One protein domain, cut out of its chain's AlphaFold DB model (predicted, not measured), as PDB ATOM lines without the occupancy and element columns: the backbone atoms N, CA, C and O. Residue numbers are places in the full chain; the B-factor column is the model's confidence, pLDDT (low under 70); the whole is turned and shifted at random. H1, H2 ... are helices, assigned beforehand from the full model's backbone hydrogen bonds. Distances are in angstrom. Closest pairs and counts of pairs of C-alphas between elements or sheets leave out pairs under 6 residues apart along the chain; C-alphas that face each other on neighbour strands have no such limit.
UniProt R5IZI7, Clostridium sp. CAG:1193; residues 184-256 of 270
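This is residues 184 to 256 of the 270 residues of a protein of Clostridium sp. CAG:1193 (UniProt R5IZI7). Two antiparallel helices, H1 and H4, lie side by side, and H2 crosses over one side of this pair. H5 sits near one end of the pair, meeting H2 end to end, and the small helix H3 lies out on the far side, touching no helix. The printed part has 73 residues with five named helices, H1 to H5 in chain order, and no named strand; the class is all helix. The whole is compact, with a radius of gyration of the C-alphas of 11.6 A, and elongated, spanning 32 by 19 by 19 A.

H1, the longest helix, covers residues 184 to 196 over 18.8 A, from C-alpha 184 at (199.294, 182.105, 131.274). H4 covers residues 232 to 243 over 16.2 A, and H2 residues 204 to 213 over 14.1 A. H5, residues 248 to 256, measures 12.3 A and ends with C-alpha 256 at (207.550, 171.586, 125.024). H3, residues 218 to 223, measures 9.7 A.

H1 and H4 touch at a shallow tilt of 4 degrees, opposite ways, the closest C-alphas being those of Ala 188 and Glu 241, 5.6 A apart. The hub is H2, touching three helices. It touches H1 at a steep tilt of 58 degrees, with C-alphas 193 and 205 closest at 5.2 A. H4 touches H2 with residues 238 to 242 alone; C-alphas 212 and 238 are closest at 6.2 A. H2 and H5 touch only at their ends, with C-alphas 213 and 249 closest at 4.7 A. H3 is apart from H1, H2, H4 and H5. Every O i to N i+4 pair is within hydrogen-bond range in H2, H4 and H5, against 8 of 9 in H1 and 0 of 2 in H3, where 1 of 3 O i to N i+3 pairs is.

The two farthest C-alphas, those of Gly 225 and Lys 254, are 32.6 A apart. The printed part has no cut and no long link. The mean pLDDT of the printed part is 85.5; residues 215 to 225 are under 70.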
ATOM      1  N   GLU A 184     200.704 182.468 131.459       96.56
ATOM      2  CA  GLU A 184     199.294 182.105 131.274       96.56
ATOM      3  C   GLU A 184     199.061 180.620 131.591       96.56
ATOM      4  O   GLU A 184     198.188 180.277 132.393       96.56
ATOM      5  N   ILE A 185     199.881 179.737 131.014       96.69
ATOM      6  CA  ILE A 185     199.818 178.288 131.233       96.69
ATOM      7  C   ILE A 185     200.169 177.951 132.686       96.69
ATOM      8  O   ILE A 185     199.474 177.150 133.311       96.69
ATOM      9  N   GLU A 186     201.218 178.558 133.253       96.81
ATOM     10  CA  GLU A 186     201.590 178.324 134.653       96.81
ATOM     11  C   GLU A 186     200.489 178.770 135.618       96.81
ATOM     12  O   GLU A 186     200.210 178.055 136.579       96.81
ATOM     13  N   ASN A 187     199.822 179.895 135.362       97.06
ATOM     14  CA  ASN A 187     198.709 180.361 136.188       97.06
ATOM     15  C   ASN A 187     197.523 179.392 136.146       97.06
ATOM     16  O   ASN A 187     196.978 179.049 137.201       97.06
ATOM     17  N   ALA A 188     197.167 178.889 134.961       97.25
ATOM     18  CA  ALA A 188     196.115 177.885 134.811       97.25
ATOM     19  C   ALA A 188     196.467 176.582 135.550       97.25
ATOM     20  O   ALA A 188     195.650 176.050 136.308       97.25
ATOM     21  N   ILE A 189     197.706 176.092 135.391       96.06
ATOM     22  CA  ILE A 189     198.194 174.897 136.094       96.06
ATOM     23  C   ILE A 189     198.155 175.114 137.606       96.06
ATOM     24  O   ILE A 189     197.594 174.283 138.309       96.06
ATOM     25  N   ASN A 190     198.709 176.221 138.111       96.19
ATOM     26  CA  ASN A 190     198.786 176.503 139.545       96.19
ATOM     27  C   ASN A 190     197.396 176.630 140.183       96.19
ATOM     28  O   ASN A 190     197.199 176.201 141.317       96.19
ATOM     29  N   THR A 191     196.425 177.189 139.460       96.56
ATOM     30  CA  THR A 191     195.042 177.326 139.935       96.56
ATOM     31  C   THR A 191     194.408 175.960 140.198       96.56
ATOM     32  O   THR A 191     193.879 175.724 141.286       96.56
ATOM     33  N   VAL A 192     194.517 175.033 139.242       94.56
ATOM     34  CA  VAL A 192     194.004 173.660 139.390       94.56
ATOM     35  C   VAL A 192     194.836 172.861 140.403       94.56
ATOM     36  O   VAL A 192     194.281 172.137 141.230       94.56
ATOM     37  N   ASP A 193     196.156 173.042 140.401       93.75
ATOM     38  CA  ASP A 193     197.102 172.355 141.287       93.75
ATOM     39  C   ASP A 193     196.844 172.681 142.761       93.75
ATOM     40  O   ASP A 193     196.784 171.783 143.599       93.75
ATOM     41  N   ASN A 194     196.613 173.957 143.080       94.75
ATOM     42  CA  ASN A 194     196.298 174.401 144.437       94.75
ATOM     43  C   ASN A 194     195.005 173.773 144.968       94.75
ATOM     44  O   ASN A 194     194.946 173.404 146.140       94.75
ATOM     45  N   TYR A 195     193.994 173.613 144.112       92.69
ATOM     46  CA  TYR A 195     192.765 172.920 144.482       92.69
ATOM     47  C   TYR A 195     193.037 171.433 144.752       92.69
ATOM     48  O   TYR A 195     192.694 170.916 145.816       92.69
ATOM     49  N   LEU A 196     193.731 170.750 143.837       89.94
ATOM     50  CA  LEU A 196     194.021 169.316 143.948       89.94
ATOM     51  C   LEU A 196     194.892 168.959 145.158       89.94
ATOM     52  O   LEU A 196     194.665 167.916 145.769       89.94
ATOM     53  N   LYS A 197     195.841 169.818 145.544       91.00
ATOM     54  CA  LYS A 197     196.697 169.622 146.731       91.00
ATOM     55  C   LYS A 197     195.914 169.489 148.035       91.00
ATOM     56  O   LYS A 197     196.409 168.886 148.981       91.00
ATOM     57  N   SER A 198     194.703 170.046 148.095       85.50
ATOM     58  CA  SER A 198     193.825 169.907 149.262       85.50
ATOM     59  C   SER A 198     193.125 168.542 149.343       85.50
ATOM     60  O   SER A 198     192.575 168.201 150.387       85.50
ATOM     61  N   ILE A 199     193.167 167.751 148.264       83.44
ATOM     62  CA  ILE A 199     192.383 166.519 148.092       83.44
ATOM     63  C   ILE A 199     193.288 165.291 147.998       83.44
ATOM     64  O   ILE A 199     192.980 164.243 148.564       83.44
ATOM     65  N   ILE A 200     194.397 165.403 147.266       82.00
ATOM     66  CA  ILE A 200     195.306 164.294 146.979       82.00
ATOM     67  C   ILE A 200     196.765 164.693 147.226       82.00
ATOM     68  O   ILE A 200     197.162 165.838 147.035       82.00
ATOM     69  N   SER A 201     197.579 163.716 147.628       74.12
ATOM     70  CA  SER A 201     198.998 163.899 147.968       74.12
ATOM     71  C   SER A 201     199.972 163.615 146.819       74.12
ATOM     72  O   SER A 201     201.164 163.881 146.946       74.12
ATOM     73  N   ASN A 202     199.490 163.020 145.727       76.62
ATOM     74  CA  ASN A 202     200.314 162.617 144.583       76.62
ATOM     75  C   ASN A 202     200.720 163.839 143.742       76.62
ATOM     76  O   ASN A 202     200.391 164.964 144.097       76.62
ATOM     77  N   ASN A 203     201.433 163.644 142.625       83.12
ATOM     78  CA  ASN A 203     201.855 164.739 141.741       83.12
ATOM     79  C   ASN A 203     200.652 165.498 141.129       83.12
ATOM     80  O   ASN A 203     200.206 165.239 140.009       83.12
ATOM     81  N   THR A 204     200.137 166.462 141.887       89.44
ATOM     82  CA  THR A 204     198.960 167.276 141.579       89.44
ATOM     83  C   THR A 204     199.199 168.211 140.404       89.44
ATOM     84  O   THR A 204     198.267 168.489 139.647       89.44
ATOM     85  N   ARG A 205     200.453 168.620 140.173       92.00
ATOM     86  CA  ARG A 205     200.830 169.443 139.021       92.00
ATOM     87  C   ARG A 205     200.590 168.688 137.723       92.00
ATOM     88  O   ARG A 205     199.906 169.198 136.839       92.00
ATOM     89  N   TRP A 206     201.128 167.476 137.608       89.94
ATOM     90  CA  TRP A 206     200.918 166.671 136.410       89.94
ATOM     91  C   TRP A 206     199.435 166.366 136.191       89.94
ATOM     92  O   TRP A 206     198.934 166.495 135.074       89.94
ATOM     93  N   LEU A 207     198.706 166.045 137.267       88.75
ATOM     94  CA  LEU A 207     197.264 165.832 137.182       88.75
ATOM     95  C   LEU A 207     196.533 167.084 136.675       88.75
ATOM     96  O   LEU A 207     195.641 166.970 135.840       88.75
ATOM     97  N   SER A 208     196.946 168.273 137.115       91.75
ATOM     98  CA  SER A 208     196.413 169.552 136.633       91.75
ATOM     99  C   SER A 208     196.629 169.717 135.134       91.75
ATOM    100  O   SER A 208     195.684 170.019 134.410       91.75
ATOM    101  N   ILE A 209     197.845 169.447 134.645       92.06
ATOM    102  CA  ILE A 209     198.157 169.461 133.209       92.06
ATOM    103  C   ILE A 209     197.263 168.463 132.461       92.06
ATOM    104  O   ILE A 209     196.694 168.797 131.419       92.06
ATOM    105  N   LYS A 210     197.078 167.250 132.990       88.44
ATOM    106  CA  LYS A 210     196.238 166.228 132.356       88.44
ATOM    107  C   LYS A 210     194.767 166.648 132.299       88.44
ATOM    108  O   LYS A 210     194.164 166.578 131.232       88.44
ATOM    109  N   LEU A 211     194.218 167.195 133.384       89.31
ATOM    110  CA  LEU A 211     192.849 167.725 133.424       89.31
ATOM    111  C   LEU A 211     192.655 168.924 132.496       89.31
ATOM    112  O   LEU A 211     191.614 169.040 131.851       89.31
ATOM    113  N   LEU A 212     193.645 169.809 132.398       92.44
ATOM    114  CA  LEU A 212     193.611 170.961 131.502       92.44
ATOM    115  C   LEU A 212     193.705 170.549 130.027       92.44
ATOM    116  O   LEU A 212     193.116 171.202 129.170       92.44
ATOM    117  N   THR A 213     194.387 169.451 129.706       88.50
ATOM    118  CA  THR A 213     194.618 169.033 128.313       88.50
ATOM    119  C   THR A 213     193.644 167.973 127.801       88.50
ATOM    120  O   THR A 213     193.382 167.928 126.596       88.50
ATOM    121  N   ASN A 214     193.064 167.151 128.675       78.62
ATOM    122  CA  ASN A 214     192.072 166.142 128.321       78.62
ATOM    123  C   ASN A 214     190.684 166.524 128.850       78.62
ATOM    124  O   ASN A 214     190.524 167.098 129.925       78.62
ATOM    125  N   SER A 215     189.647 166.236 128.068       53.69
ATOM    126  CA  SER A 215     188.259 166.543 128.428       53.69
ATOM    127  C   SER A 215     187.563 165.428 129.210       53.69
ATOM    128  O   SER A 215     186.636 165.746 129.937       53.69
ATOM    129  N   ASN A 216     188.011 164.167 129.118       55.47
ATOM    130  CA  ASN A 216     187.349 163.009 129.736       55.47
ATOM    131  C   ASN A 216     188.363 161.932 130.166       55.47
ATOM    132  O   ASN A 216     188.668 161.039 129.379       55.47
ATOM    133  N   ASP A 217     188.836 161.962 131.414       59.47
ATOM    134  CA  ASP A 217     189.691 160.903 131.970       59.47
ATOM    135  C   ASP A 217     188.963 160.129 133.084       59.47
ATOM    136  O   ASP A 217     189.324 160.163 134.261       59.47
ATOM    137  N   ASN A 218     187.952 159.338 132.696       56.75
ATOM    138  CA  ASN A 218     187.286 158.358 133.577       56.75
ATOM    139  C   ASN A 218     188.262 157.328 134.188       56.75
ATOM    140  O   ASN A 218     187.892 156.574 135.084       56.75
ATOM    141  N   LEU A 219     189.496 157.252 133.684       55.00
ATOM    142  CA  LEU A 219     190.543 156.360 134.174       55.00
ATOM    143  C   LEU A 219     191.149 156.852 135.502       55.00
ATOM    144  O   LEU A 219     191.512 156.035 136.347       55.00
ATOM    145  N   LEU A 220     191.203 158.171 135.723       61.56
ATOM    146  CA  LEU A 220     191.783 158.776 136.928       61.56
ATOM    147  C   LEU A 220     190.874 158.620 138.158       61.56
ATOM    148  O   LEU A 220     191.371 158.448 139.273       61.56
ATOM    149  N   SER A 221     189.551 158.618 137.964       60.59
ATOM    150  CA  SER A 221     188.567 158.573 139.057       60.59
ATOM    151  C   SER A 221     188.629 157.286 139.887       60.59
ATOM    152  O   SER A 221     188.500 157.329 141.108       60.59
ATOM    153  N   ASN A 222     188.883 156.139 139.249       56.97
ATOM    154  CA  ASN A 222     189.000 154.851 139.942       56.97
ATOM    155  C   ASN A 222     190.279 154.749 140.789       56.97
ATOM    156  O   ASN A 222     190.302 154.054 141.808       56.97
ATOM    157  N   TYR A 223     191.353 155.424 140.371       58.66
ATOM    158  CA  TYR A 223     192.651 155.315 141.025       58.66
ATOM    159  C   TYR A 223     192.759 156.221 142.252       58.66
ATOM    160  O   TYR A 223     193.144 155.750 143.328       58.66
ATOM    161  N   LEU A 224     192.381 157.493 142.099       64.12
ATOM    162  CA  LEU A 224     192.606 158.544 143.096       64.12
ATOM    163  C   LEU A 224     191.799 158.347 144.390       64.12
ATOM    164  O   LEU A 224     192.003 159.083 145.347       64.12
ATOM    165  N   GLY A 225     190.848 157.400 144.425       66.94
ATOM    166  CA  GLY A 225     189.848 157.323 145.503       66.94
ATOM    167  C   GLY A 225     188.917 158.543 145.527       66.94
ATOM    168  O   GLY A 225     188.097 158.687 146.426       66.94
ATOM    169  N   PHE A 226     189.046 159.395 144.513       70.38
ATOM    170  CA  PHE A 226     188.365 160.653 144.324       70.38
ATOM    171  C   PHE A 226     187.819 160.657 142.902       70.38
ATOM    172  O   PHE A 226     188.565 160.578 141.920       70.38
ATOM    173  N   ASN A 227     186.495 160.713 142.789       74.44
ATOM    174  CA  ASN A 227     185.856 160.755 141.492       74.44
ATOM    175  C   ASN A 227     185.819 162.199 140.990       74.44
ATOM    176  O   ASN A 227     184.921 162.953 141.352       74.44
ATOM    177  N   ILE A 228     186.774 162.548 140.124       76.69
ATOM    178  CA  ILE A 228     186.869 163.863 139.468       76.69
ATOM    179  C   ILE A 228     185.529 164.278 138.844       76.69
ATOM    180  O   ILE A 228     185.151 165.441 138.917       76.69
ATOM    181  N   ASN A 229     184.769 163.328 138.289       75.88
ATOM    182  CA  ASN A 229     183.486 163.622 137.647       75.88
ATOM    183  C   ASN A 229     182.379 164.015 138.640       75.88
ATOM    184  O   ASN A 229     181.345 164.538 138.228       75.88
ATOM    185  N   CYS A 230     182.556 163.722 139.930       81.94
ATOM    186  CA  CYS A 230     181.616 164.091 140.985       81.94
ATOM    187  C   CYS A 230     181.955 165.438 141.634       81.94
ATOM    188  O   CYS A 230     181.083 166.019 142.280       81.94
ATOM    189  N   ASP A 231     183.177 165.946 141.456       86.44
ATOM    190  CA  ASP A 231     183.591 167.238 141.993       86.44
ATOM    191  C   ASP A 231     183.260 168.362 141.003       86.44
ATOM    192  O   ASP A 231     184.007 168.672 140.071       86.44
ATOM    193  N   LYS A 232     182.091 168.971 141.207       88.88
ATOM    194  CA  LYS A 232     181.610 170.077 140.372       88.88
ATOM    195  C   LYS A 232     182.494 171.314 140.481       88.88
ATOM    196  O   LYS A 232     182.614 172.031 139.490       88.88
ATOM    197  N   ASP A 233     183.093 171.564 141.640       91.31
ATOM    198  CA  ASP A 233     183.911 172.753 141.863       91.31
ATOM    199  C   ASP A 233     185.225 172.629 141.090       91.31
ATOM    200  O   ASP A 233     185.576 173.539 140.335       91.31
ATOM    201  N   LEU A 234     185.869 171.457 141.143       89.75
ATOM    202  CA  LEU A 234     187.027 171.135 140.307       89.75
ATOM    203  C   LEU A 234     186.699 171.231 138.814       89.75
ATOM    204  O   LEU A 234     187.451 171.841 138.056       89.75
ATOM    205  N   LEU A 235     185.591 170.633 138.366       89.50
ATOM    206  CA  LEU A 235     185.208 170.654 136.951       89.50
ATOM    207  C   LEU A 235     184.930 172.078 136.456       89.50
ATOM    208  O   LEU A 235     185.379 172.450 135.371       89.50
ATOM    209  N   ASN A 236     184.222 172.886 137.247       91.81
ATOM    210  CA  ASN A 236     183.962 174.288 136.930       91.81
ATOM    211  C   ASN A 236     185.261 175.095 136.875       91.81
ATOM    212  O   ASN A 236     185.443 175.883 135.948       91.81
ATOM    213  N   LEU A 237     186.174 174.864 137.822       94.00
ATOM    214  CA  LEU A 237     187.492 175.491 137.853       94.00
ATOM    215  C   LEU A 237     188.297 175.151 136.593       94.00
ATOM    216  O   LEU A 237     188.740 176.048 135.883       94.00
ATOM    217  N   VAL A 238     188.418 173.863 136.261       92.62
ATOM    218  CA  VAL A 238     189.134 173.393 135.064       92.62
ATOM    219  C   VAL A 238     188.514 173.966 133.788       92.62
ATOM    220  O   VAL A 238     189.243 174.401 132.900       92.62
ATOM    221  N   ASN A 239     187.183 173.993 133.678       92.25
ATOM    222  CA  ASN A 239     186.498 174.542 132.506       92.25
ATOM    223  C   ASN A 239     186.685 176.058 132.376       92.25
ATOM    224  O   ASN A 239     186.873 176.550 131.264       92.25
ATOM    225  N   LYS A 240     186.670 176.787 133.499       94.88
ATOM    226  CA  LYS A 240     186.954 178.224 133.535       94.88
ATOM    227  C   LYS A 240     188.374 178.510 133.052       94.88
ATOM    228  O   LYS A 240     188.545 179.348 132.176       94.88
ATOM    229  N   GLU A 241     189.366 177.780 133.562       95.50
ATOM    230  CA  GLU A 241     190.757 177.959 133.136       95.50
ATOM    231  C   GLU A 241     190.955 177.572 131.666       95.50
ATOM    232  O   GLU A 241     191.601 178.302 130.921       95.50
ATOM    233  N   LYS A 242     190.330 176.482 131.198       93.50
ATOM    234  CA  LYS A 242     190.349 176.091 129.777       93.50
ATOM    235  C   LYS A 242     189.787 177.173 128.854       93.50
ATOM    236  O   LYS A 242     190.300 177.322 127.750       93.50
ATOM    237  N   ALA A 243     188.761 177.911 129.281       93.50
ATOM    238  CA  ALA A 243     188.122 178.949 128.470       93.50
ATOM    239  C   ALA A 243     189.042 180.146 128.167       93.50
ATOM    240  O   ALA A 243     188.787 180.872 127.208       93.50
ATOM    241  N   ASN A 244     190.125 180.322 128.931       94.12
ATOM    242  CA  ASN A 244     191.141 181.346 128.669       94.12
ATOM    243  C   ASN A 244     192.027 181.007 127.456       94.12
ATOM    244  O   ASN A 244     192.761 181.865 126.974       94.12
ATOM    245  N   PHE A 245     191.956 179.774 126.942       95.06
ATOM    246  CA  PHE A 245     192.788 179.295 125.845       95.06
ATOM    247  C   PHE A 245     191.932 178.858 124.660       95.06
ATOM    248  O   PHE A 245     190.927 178.168 124.811       95.06
ATOM    249  N   ASN A 246     192.407 179.138 123.444       92.44
ATOM    250  CA  ASN A 246     191.829 178.526 122.246       92.44
ATOM    251  C   ASN A 246     192.023 177.001 122.265       92.44
ATOM    252  O   ASN A 246     191.125 176.249 121.886       92.44
ATOM    253  N   ASN A 247     193.219 176.540 122.661       93.31
ATOM    254  CA  ASN A 247     193.532 175.124 122.838       93.31
ATOM    255  C   ASN A 247     194.793 174.940 123.704       93.31
ATOM    256  O   ASN A 247     195.891 174.754 123.178       93.31
ATOM    257  N   ILE A 248     194.621 174.904 125.027       94.19
ATOM    258  CA  ILE A 248     195.734 174.774 125.984       94.19
ATOM    259  C   ILE A 248     196.628 173.548 125.726       94.19
ATOM    260  O   ILE A 248     197.844 173.617 125.882       94.19
ATOM    261  N   LYS A 249     196.062 172.428 125.246       93.06
ATOM    262  CA  LYS A 249     196.844 171.237 124.867       93.06
ATOM    263  C   LYS A 249     197.813 171.537 123.730       93.06
ATOM    264  O   LYS A 249     198.955 171.086 123.753       93.06
ATOM    265  N   LYS A 250     197.362 172.280 122.720       94.12
ATOM    266  CA  LYS A 250     198.212 172.693 121.599       94.12
ATOM    267  C   LYS A 250     199.304 173.654 122.067       94.12
ATOM    268  O   LYS A 250     200.433 173.528 121.600       94.12
ATOM    269  N   ASP A 251     198.979 174.556 122.985       95.44
ATOM    270  CA  ASP A 251     199.913 175.563 123.489       95.44
ATOM    271  C   ASP A 251     201.017 174.925 124.348       95.44
ATOM    272  O   ASP A 251     202.198 175.128 124.064       95.44
ATOM    273  N   ILE A 252     200.661 174.032 125.279       94.44
ATOM    274  CA  ILE A 252     201.625 173.233 126.061       94.44
ATOM    275  C   ILE A 252     202.535 172.413 125.137       94.44
ATOM    276  O   ILE A 252     203.761 172.476 125.249       94.44
ATOM    277  N   ASN A 253     201.961 171.687 124.170       93.38
ATOM    278  CA  ASN A 253     202.746 170.886 123.223       93.38
ATOM    279  C   ASN A 253     203.712 171.749 122.398       93.38
ATOM    280  O   ASN A 253     204.827 171.323 122.096       93.38
ATOM    281  N   LYS A 254     203.291 172.960 122.016       95.50
ATOM    282  CA  LYS A 254     204.129 173.908 121.278       95.50
ATOM    283  C   LYS A 254     205.317 174.359 122.128       95.50
ATOM    284  O   LYS A 254     206.434 174.392 121.616       95.50
ATOM    285  N   GLU A 255     205.102 174.682 123.400       95.56
ATOM    286  CA  GLU A 255     206.181 175.096 124.301       95.56
ATOM    287  C   GLU A 255     207.175 173.978 124.605       95.56
ATOM    288  O   GLU A 255     208.386 174.211 124.557       95.56
ATOM    289  N   LEU A 256     206.689 172.758 124.851       94.44
ATOM    290  CA  LEU A 256     207.550 171.586 125.024       94.44
ATOM    291  C   LEU A 256     208.409 171.343 123.782       94.44
ATOM    292  O   LEU A 256     209.626 171.179 123.896       94.44
TER     293      LEU A 256